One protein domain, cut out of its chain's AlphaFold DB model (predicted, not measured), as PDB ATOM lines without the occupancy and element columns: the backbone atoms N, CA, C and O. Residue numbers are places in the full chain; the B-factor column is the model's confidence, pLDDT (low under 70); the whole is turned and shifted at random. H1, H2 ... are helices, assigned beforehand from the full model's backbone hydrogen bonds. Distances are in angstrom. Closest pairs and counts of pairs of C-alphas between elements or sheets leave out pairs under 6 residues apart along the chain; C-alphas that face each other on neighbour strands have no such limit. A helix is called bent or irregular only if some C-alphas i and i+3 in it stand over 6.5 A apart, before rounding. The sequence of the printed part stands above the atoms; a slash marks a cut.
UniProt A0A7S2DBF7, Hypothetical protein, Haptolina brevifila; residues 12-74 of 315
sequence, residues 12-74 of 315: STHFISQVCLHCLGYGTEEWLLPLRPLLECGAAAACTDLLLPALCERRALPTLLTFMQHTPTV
ATOM      1  N   SER A  12     116.745 116.751 137.548       88.00
ATOM      2  CA  SER A  12     116.132 116.070 138.688       88.00
ATOM      3  C   SER A  12     114.612 116.204 138.606       88.00
ATOM      4  O   SER A  12     114.096 117.305 138.413       88.00
ATOM      5  N   THR A  13     113.886 115.102 138.799       86.00
ATOM      6  CA  THR A  13     112.414 115.106 138.850       86.00
ATOM      7  C   THR A  13     111.896 116.029 139.949       86.00
ATOM      8  O   THR A  13     110.906 116.720 139.744       86.00
ATOM      9  N   HIS A  14     112.615 116.112 141.074       89.19
ATOM     10  CA  HIS A  14     112.315 117.048 142.155       89.19
ATOM     11  C   HIS A  14     112.528 118.506 141.733       89.19
ATOM     12  O   HIS A  14     111.762 119.382 142.108       89.19
ATOM     13  N   PHE A  15     113.566 118.795 140.944       90.25
ATOM     14  CA  PHE A  15     113.761 120.149 140.424       90.25
ATOM     15  C   PHE A  15     112.614 120.540 139.486       90.25
ATOM     16  O   PHE A  15     112.037 121.611 139.642       90.25
ATOM     17  N   ILE A  16     112.241 119.647 138.564       89.56
ATOM     18  CA  ILE A  16     111.130 119.878 137.634       89.56
ATOM     19  C   ILE A  16     109.828 120.095 138.408       89.56
ATOM     20  O   ILE A  16     109.135 121.072 138.143       89.56
ATOM     21  N   SER A  17     109.520 119.256 139.401       89.75
ATOM     22  CA  SER A  17     108.290 119.401 140.185       89.75
ATOM     23  C   SER A  17     108.242 120.716 140.964       89.75
ATOM     24  O   SER A  17     107.203 121.370 140.965       89.75
ATOM     25  N   GLN A  18     109.357 121.152 141.558       91.19
ATOM     26  CA  GLN A  18     109.441 122.443 142.249       91.19
ATOM     27  C   GLN A  18     109.258 123.621 141.288       91.19
ATOM     28  O   GLN A  18     108.522 124.551 141.602       91.19
ATOM     29  N   VAL A  19     109.864 123.568 140.097       90.06
ATOM     30  CA  VAL A  19     109.665 124.600 139.065       90.06
ATOM     31  C   VAL A  19     108.204 124.637 138.624       90.06
ATOM     32  O   VAL A  19     107.616 125.712 138.569       90.06
ATOM     33  N   CYS A  20     107.586 123.480 138.374       89.38
ATOM     34  CA  CYS A  20     106.173 123.397 138.017       89.38
ATOM     35  C   CYS A  20     105.271 123.967 139.118       89.38
ATOM     36  O   CYS A  20     104.419 124.797 138.821       89.38
ATOM     37  N   LEU A  21     105.483 123.584 140.380       90.06
ATOM     38  CA  LEU A  21     104.719 124.103 141.517       90.06
ATOM     39  C   LEU A  21     104.885 125.615 141.678       90.06
ATOM     40  O   LEU A  21     103.903 126.320 141.888       90.06
ATOM     41  N   HIS A  22     106.108 126.120 141.540       89.75
ATOM     42  CA  HIS A  22     106.393 127.543 141.655       89.75
ATOM     43  C   HIS A  22     105.746 128.343 140.516       89.75
ATOM     44  O   HIS A  22     105.113 129.365 140.766       89.75
ATOM     45  N   CYS A  23     105.817 127.848 139.274       88.06
ATOM     46  CA  CYS A  23     105.123 128.443 138.132       88.06
ATOM     47  C   CYS A  23     103.601 128.453 138.331       88.06
ATOM     48  O   CYS A  23     102.974 129.486 138.118       88.06
ATOM     49  N   LEU A  24     103.011 127.343 138.783       86.56
ATOM     50  CA  LEU A  24     101.574 127.261 139.068       86.56
ATOM     51  C   LEU A  24     101.155 128.197 140.214       86.56
ATOM     52  O   LEU A  24     100.084 128.800 140.158       86.56
ATOM     53  N   GLY A  25     102.015 128.367 141.223       84.81
ATOM     54  CA  GLY A  25     101.773 129.226 142.383       84.81
ATOM     55  C   GLY A  25     101.692 130.723 142.071       84.81
ATOM     56  O   GLY A  25     101.070 131.458 142.832       84.81
ATOM     57  N   TYR A  26     102.254 131.186 140.947       81.12
ATOM     58  CA  TYR A  26     102.177 132.600 140.561       81.12
ATOM     59  C   TYR A  26     100.767 133.060 140.178       81.12
ATOM     60  O   TYR A  26     100.504 134.259 140.215       81.12
ATOM     61  N   GLY A  27      99.858 132.152 139.800       68.62
ATOM     62  CA  GLY A  27      98.454 132.461 139.489       68.62
ATOM     63  C   GLY A  27      98.206 133.383 138.277       68.62
ATOM     64  O   GLY A  27      97.073 133.479 137.804       68.62
ATOM     65  N   THR A  28      99.235 134.037 137.734       76.06
ATOM     66  CA  THR A  28      99.166 134.924 136.562       76.06
ATOM     67  C   THR A  28      99.108 134.131 135.263       76.06
ATOM     68  O   THR A  28      99.529 132.987 135.210       76.06
ATOM     69  N   GLU A  29      98.609 134.712 134.170       70.25
ATOM     70  CA  GLU A  29      98.496 134.000 132.880       70.25
ATOM     71  C   GLU A  29      99.851 133.632 132.243       70.25
ATOM     72  O   GLU A  29      99.918 132.856 131.291       70.25
ATOM     73  N   GLU A  30     100.943 134.159 132.791       81.81
ATOM     74  CA  GLU A  30     102.285 134.077 132.224       81.81
ATOM     75  C   GLU A  30     103.056 132.818 132.645       81.81
ATOM     76  O   GLU A  30     104.142 132.577 132.121       81.81
ATOM     77  N   TRP A  31     102.507 131.969 133.528       84.06
ATOM     78  CA  TRP A  31     103.195 130.760 134.017       84.06
ATOM     79  C   TRP A  31     103.540 129.743 132.917       84.06
ATOM     80  O   TRP A  31     104.430 128.910 133.093       84.06
ATOM     81  N   LEU A  32     102.879 129.825 131.758       82.88
ATOM     82  CA  LEU A  32     103.124 128.953 130.606       82.88
ATOM     83  C   LEU A  32     104.423 129.286 129.859       82.88
ATOM     84  O   LEU A  32     105.065 128.385 129.317       82.88
ATOM     85  N   LEU A  33     104.827 130.560 129.833       84.75
ATOM     86  CA  LEU A  33     106.044 131.013 129.153       84.75
ATOM     87  C   LEU A  33     107.320 130.349 129.704       84.75
ATOM     88  O   LEU A  33     108.061 129.770 128.905       84.75
ATOM     89  N   PRO A  34     107.583 130.353 131.028       85.00
ATOM     90  CA  PRO A  34     108.776 129.719 131.585       85.00
ATOM     91  C   PRO A  34     108.745 128.188 131.494       85.00
ATOM     92  O   PRO A  34     109.800 127.561 131.490       85.00
ATOM     93  N   LEU A  35     107.561 127.570 131.389       86.56
ATOM     94  CA  LEU A  35     107.433 126.114 131.261       86.56
ATOM     95  C   LEU A  35     107.596 125.604 129.829       86.56
ATOM     96  O   LEU A  35     107.830 124.411 129.638       86.56
ATOM     97  N   ARG A  36     107.508 126.475 128.821       88.12
ATOM     98  CA  ARG A  36     107.578 126.079 127.411       88.12
ATOM     99  C   ARG A  36     108.811 125.224 127.065       88.12
ATOM    100  O   ARG A  36     108.608 124.171 126.466       88.12
ATOM    101  N   PRO A  37     110.046 125.561 127.491       88.50
ATOM    102  CA  PRO A  37     111.209 124.714 127.216       88.50
ATOM    103  C   PRO A  37     111.103 123.326 127.866       88.50
ATOM    104  O   PRO A  37     111.487 122.325 127.269       88.50
ATOM    105  N   LEU A  38     110.534 123.237 129.075       87.19
ATOM    106  CA  LEU A  38     110.345 121.961 129.777       87.19
ATOM    107  C   LEU A  38     109.298 121.073 129.094       87.19
ATOM    108  O   LEU A  38     109.417 119.846 129.131       87.19
ATOM    109  N   LEU A  39     108.287 121.686 128.478       88.19
ATOM    110  CA  LEU A  39     107.255 120.999 127.707       88.19
ATOM    111  C   LEU A  39     107.795 120.511 126.360       88.19
ATOM    112  O   LEU A  39     107.587 119.352 126.016       88.19
ATOM    113  N   GLU A  40     108.531 121.356 125.635       88.69
ATOM    114  CA  GLU A  40     109.137 121.020 124.336       88.69
ATOM    115  C   GLU A  40     110.214 119.930 124.457       88.69
ATOM    116  O   GLU A  40     110.356 119.088 123.572       88.69
ATOM    117  N   CYS A  41     110.950 119.891 125.573       86.94
ATOM    118  CA  CYS A  41     111.910 118.821 125.854       86.94
ATOM    119  C   CYS A  41     111.271 117.563 126.474       86.94
ATOM    120  O   CYS A  41     111.975 116.586 126.724       86.94
ATOM    121  N   GLY A  42     109.969 117.580 126.777       85.38
ATOM    122  CA  GLY A  42     109.258 116.463 127.405       85.38
ATOM    123  C   GLY A  42     109.610 116.195 128.874       85.38
ATOM    124  O   GLY A  42     109.091 115.250 129.465       85.38
ATOM    125  N   ALA A  43     110.448 117.027 129.497       85.81
ATOM    126  CA  ALA A  43     110.839 116.889 130.902       85.81
ATOM    127  C   ALA A  43     109.631 117.015 131.851       85.81
ATOM    128  O   ALA A  43     109.564 116.353 132.885       85.81
ATOM    129  N   ALA A  44     108.643 117.819 131.457       85.00
ATOM    130  CA  ALA A  44     107.399 118.029 132.190       85.00
ATOM    131  C   ALA A  44     106.494 116.781 132.288       85.00
ATOM    132  O   ALA A  44     105.613 116.750 133.147       85.00
ATOM    133  N   ALA A  45     106.705 115.742 131.467       84.56
ATOM    134  CA  ALA A  45     105.886 114.523 131.488       84.56
ATOM    135  C   ALA A  45     105.917 113.801 132.853       84.56
ATOM    136  O   ALA A  45     104.955 113.141 133.241       84.56
ATOM    137  N   ALA A  46     106.993 113.972 133.630       84.06
ATOM    138  CA  ALA A  46     107.102 113.427 134.984       84.06
ATOM    139  C   ALA A  46     106.136 114.075 136.000       84.06
ATOM    140  O   ALA A  46     105.948 113.538 137.086       84.06
ATOM    141  N   CYS A  47     105.531 115.223 135.677       86.38
ATOM    142  CA  CYS A  47     104.632 115.980 136.555       86.38
ATOM    143  C   CYS A  47     103.199 116.031 136.003       86.38
ATOM    144  O   CYS A  47     102.516 117.049 136.133       86.38
ATOM    145  N   THR A  48     102.750 114.935 135.381       86.75
ATOM    146  CA  THR A  48     101.435 114.850 134.721       86.75
ATOM    147  C   THR A  48     100.284 115.200 135.661       86.75
ATOM    148  O   THR A  48      99.424 115.990 135.278       86.75
ATOM    149  N   ASP A  49     100.317 114.721 136.905       87.56
ATOM    150  CA  ASP A  49      99.218 114.928 137.856       87.56
ATOM    151  C   ASP A  49      99.043 116.385 138.304       87.56
ATOM    152  O   ASP A  49      97.947 116.798 138.673       87.56
ATOM    153  N   LEU A  50     100.115 117.180 138.249       87.50
ATOM    154  CA  LEU A  50     100.092 118.593 138.631       87.50
ATOM    155  C   LEU A  50      99.794 119.495 137.432       87.50
ATOM    156  O   LEU A  50      99.006 120.432 137.531       87.50
ATOM    157  N   LEU A  51     100.445 119.229 136.298       87.81
ATOM    158  CA  LEU A  51     100.394 120.117 135.141       87.81
ATOM    159  C   LEU A  51      99.144 119.921 134.296       87.81
ATOM    160  O   LEU A  51      98.610 120.901 133.781       87.81
ATOM    161  N   LEU A  52      98.675 118.686 134.126       88.81
ATOM    162  CA  LEU A  52      97.578 118.425 133.204       88.81
ATOM    163  C   LEU A  52      96.269 119.108 133.635       88.81
ATOM    164  O   LEU A  52      95.667 119.758 132.781       88.81
ATOM    165  N   PRO A  53      95.845 119.074 134.918       89.00
ATOM    166  CA  PRO A  53      94.670 119.830 135.354       89.00
ATOM    167  C   PRO A  53      94.802 121.334 135.078       89.00
ATOM    168  O   PRO A  53      93.889 121.933 134.514       89.00
ATOM    169  N   ALA A  54      95.962 121.926 135.371       87.62
ATOM    170  CA  ALA A  54      96.210 123.349 135.142       87.62
ATOM    171  C   ALA A  54      96.219 123.722 133.646       87.62
ATOM    172  O   ALA A  54      95.718 124.777 133.252       87.62
ATOM    173  N   LEU A  55      96.757 122.848 132.788       87.94
ATOM    174  CA  LEU A  55      96.711 123.013 131.332       87.94
ATOM    175  C   LEU A  55      95.278 122.900 130.796       87.94
ATOM    176  O   LEU A  55      94.895 123.670 129.912       87.94
ATOM    177  N   CYS A  56      94.480 121.980 131.346       88.25
ATOM    178  CA  CYS A  56      93.064 121.838 131.018       88.25
ATOM    179  C   CYS A  56      92.258 123.083 131.408       88.25
ATOM    180  O   CYS A  56      91.467 123.570 130.601       88.25
ATOM    181  N   GLU A  57      92.488 123.641 132.598       87.88
ATOM    182  CA  GLU A  57      91.832 124.873 133.057       87.88
ATOM    183  C   GLU A  57      92.142 126.067 132.149       87.88
ATOM    184  O   GLU A  57      91.256 126.860 131.832       87.88
ATOM    185  N   ARG A  58      93.389 126.172 131.673       85.38
ATOM    186  CA  ARG A  58      93.824 127.254 130.778       85.38
ATOM    187  C   ARG A  58      93.422 127.067 129.317       85.38
ATOM    188  O   ARG A  58      93.568 128.011 128.545       85.38
ATOM    189  N   ARG A  59      92.939 125.885 128.920       85.88
ATOM    190  CA  ARG A  59      92.506 125.568 127.541       85.88
ATOM    191  C   ARG A  59      93.563 125.888 126.471       85.88
ATOM    192  O   ARG A  59      93.236 126.164 125.317       85.88
ATOM    193  N   ALA A  60      94.844 125.844 126.836       83.69
ATOM    194  CA  ALA A  60      95.952 126.190 125.950       83.69
ATOM    195  C   ALA A  60      96.268 125.024 124.999       83.69
ATOM    196  O   ALA A  60      97.193 124.244 125.227       83.69
ATOM    197  N   LEU A  61      95.481 124.898 123.927       85.81
ATOM    198  CA  LEU A  61      95.524 123.777 122.985       85.81
ATOM    199  C   LEU A  61      96.925 123.449 122.427       85.81
ATOM    200  O   LEU A  61      97.299 122.275 122.476       85.81
ATOM    201  N   PRO A  62      97.734 124.414 121.937       86.06
ATOM    202  CA  PRO A  62      99.058 124.098 121.393       86.06
ATOM    203  C   PRO A  62      99.975 123.486 122.453       86.06
ATOM    204  O   PRO A  62     100.652 122.493 122.207       86.06
ATOM    205  N   THR A  63      99.935 124.046 123.660       87.25
ATOM    206  CA  THR A  63     100.719 123.587 124.803       87.25
ATOM    207  C   THR A  63     100.289 122.196 125.255       87.25
ATOM    208  O   THR A  63     101.132 121.355 125.559       87.25
ATOM    209  N   LEU A  64      98.981 121.931 125.258       88.75
ATOM    210  CA  LEU A  64      98.414 120.637 125.620       88.75
ATOM    211  C   LEU A  64      98.793 119.563 124.587       88.75
ATOM    212  O   LEU A  64      99.194 118.466 124.968       88.75
ATOM    213  N   LEU A  65      98.771 119.888 123.290       88.31
ATOM    214  CA  LEU A  65      99.247 118.995 122.229       88.31
ATOM    215  C   LEU A  65     100.731 118.641 122.392       88.31
ATOM    216  O   LEU A  65     101.078 117.461 122.342       88.31
ATOM    217  N   THR A  66     101.594 119.634 122.632       88.19
ATOM    218  CA  THR A  66     103.022 119.396 122.895       88.19
ATOM    219  C   THR A  66     103.215 118.545 124.150       88.19
ATOM    220  O   THR A  66     103.971 117.577 124.132       88.19
ATOM    221  N   PHE A  67     102.480 118.828 125.226       89.25
ATOM    222  CA  PHE A  67     102.549 118.045 126.458       89.25
ATOM    223  C   PHE A  67     102.155 116.574 126.238       89.25
ATOM    224  O   PHE A  67     102.892 115.655 126.600       89.25
ATOM    225  N   MET A  68     101.025 116.339 125.568       88.19
ATOM    226  CA  MET A  68     100.531 115.001 125.232       88.19
ATOM    227  C   MET A  68     101.421 114.274 124.219       88.19
ATOM    228  O   MET A  68     101.375 113.049 124.116       88.19
ATOM    229  N   GLN A  69     102.253 114.999 123.466       87.38
ATOM    230  CA  GLN A  69     103.221 114.383 122.568       87.38
ATOM    231  C   GLN A  69     104.334 113.660 123.324       87.38
ATOM    232  O   GLN A  69     104.766 112.589 122.891       87.38
ATOM    233  N   HIS A  70     104.773 114.234 124.440       85.94
ATOM    234  CA  HIS A  70     105.895 113.731 125.225       85.94
ATOM    235  C   HIS A  70     105.479 112.879 126.424       85.94
ATOM    236  O   HIS A  70     106.343 112.286 127.063       85.94
ATOM    237  N   THR A  71     104.180 112.792 126.721       83.31
ATOM    238  CA  THR A  71     103.663 112.037 127.866       83.31
ATOM    239  C   THR A  71     103.302 110.608 127.442       83.31
ATOM    240  O   THR A  71     102.316 110.421 126.728       83.31
ATOM    241  N   PRO A  72     104.078 109.580 127.840       76.69
ATOM    242  CA  PRO A  72     103.840 108.199 127.413       76.69
ATOM    243  C   PRO A  72     102.705 107.521 128.190       76.69
ATOM    244  O   PRO A  72     102.106 106.567 127.696       76.69
ATOM    245  N   THR A  73     102.425 107.991 129.406       79.38
ATOM    246  CA  THR A  73     101.454 107.401 130.332       79.38
ATOM    247  C   THR A  73     100.587 108.503 130.916       79.38
ATOM    248  O   THR A  73     101.063 109.316 131.704       79.38
ATOM    249  N   VAL A  74      99.318 108.526 130.525       83.31
ATOM    250  CA  VAL A  74      98.302 109.407 131.105       83.31
ATOM    251  C   VAL A  74      97.404 108.525 131.958       83.31
ATOM    252  O   VAL A  74      96.946 107.490 131.473       83.31
TER     253      VAL A  74
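Overview. This is residues 12 to 74 of the 315 residues of the protein "Hypothetical protein" of Haptolina brevifila (UniProt A0A7S2DBF7). Four short helices make a small up-and-down bundle, each running against the one before it, with H1 and H4 at opposite corners and H2 and H3 between them. H3 is kinked, and a short tail, residues 71 to 74, follows H4. The printed part has 63 residues with four named helices, H1 to H4 in chain order, and no named strand: all helix. It is compact, with a radius of gyration of the C-alphas of 10.4 A and spans of 28 by 27 by 19 A.

Along the chain. H1, residues 13 to 25, begins at C-alpha 13 (112.414, 115.106, 138.850) and is 18.0 A long. H2, residues 29 to 40, measures 18.8 A and is irregular: C-alphas 29 and 32 are 7.2 A apart. H3, residues 43 to 58, measures 19.9 A; it is irregular, with C-alphas 46 and 49 8.5 A apart, and has a kink of 87 degrees near residue 50. H4, residues 61 to 70, measures 14.6 A and ends at C-alpha 70 (105.895, 113.731, 125.225).

Arrangement. H1 and H2 form a helical hairpin; they touch through residues 20 to 24 and 31 to 35 alone, at a shallow tilt of 21 degrees, opposite ways, the closest C-alphas being those of Cys 23 and Trp 31, 5.1 A apart. H1 touches H3, the same way at a shallow tilt of 17 degrees, closest at the C-alphas of Ser 17 and Cys 47, 6.2 A. H2 and H3 are close but not clearly touching; their closest C-alphas, of Leu 38 and Ala 44, are 5.5 A apart. H2 touches H4 with residues 36 to 40 alone, closest at the C-alphas of Leu 39 and Phe 67, 5.7 A. H3 and H4 form a helical hairpin, touching closest at the C-alphas of Ala 45 and His 70, 6.3 A. H1 and H4 are apart. Every O i to N i+4 pair is within hydrogen-bond range in H1 and H4, against 3 of 8 in H2, with 5 of 9 O i to N i+3 pairs, and 6 of 12 in H3.

Size, cuts and confidence. The C-alphas farthest apart, of Thr 28 and Pro 72, are 28.6 A apart. The printed part has no cut, and the three links are tight. Mean pLDDT of the printed part is 85.9; residue 27 is under 70.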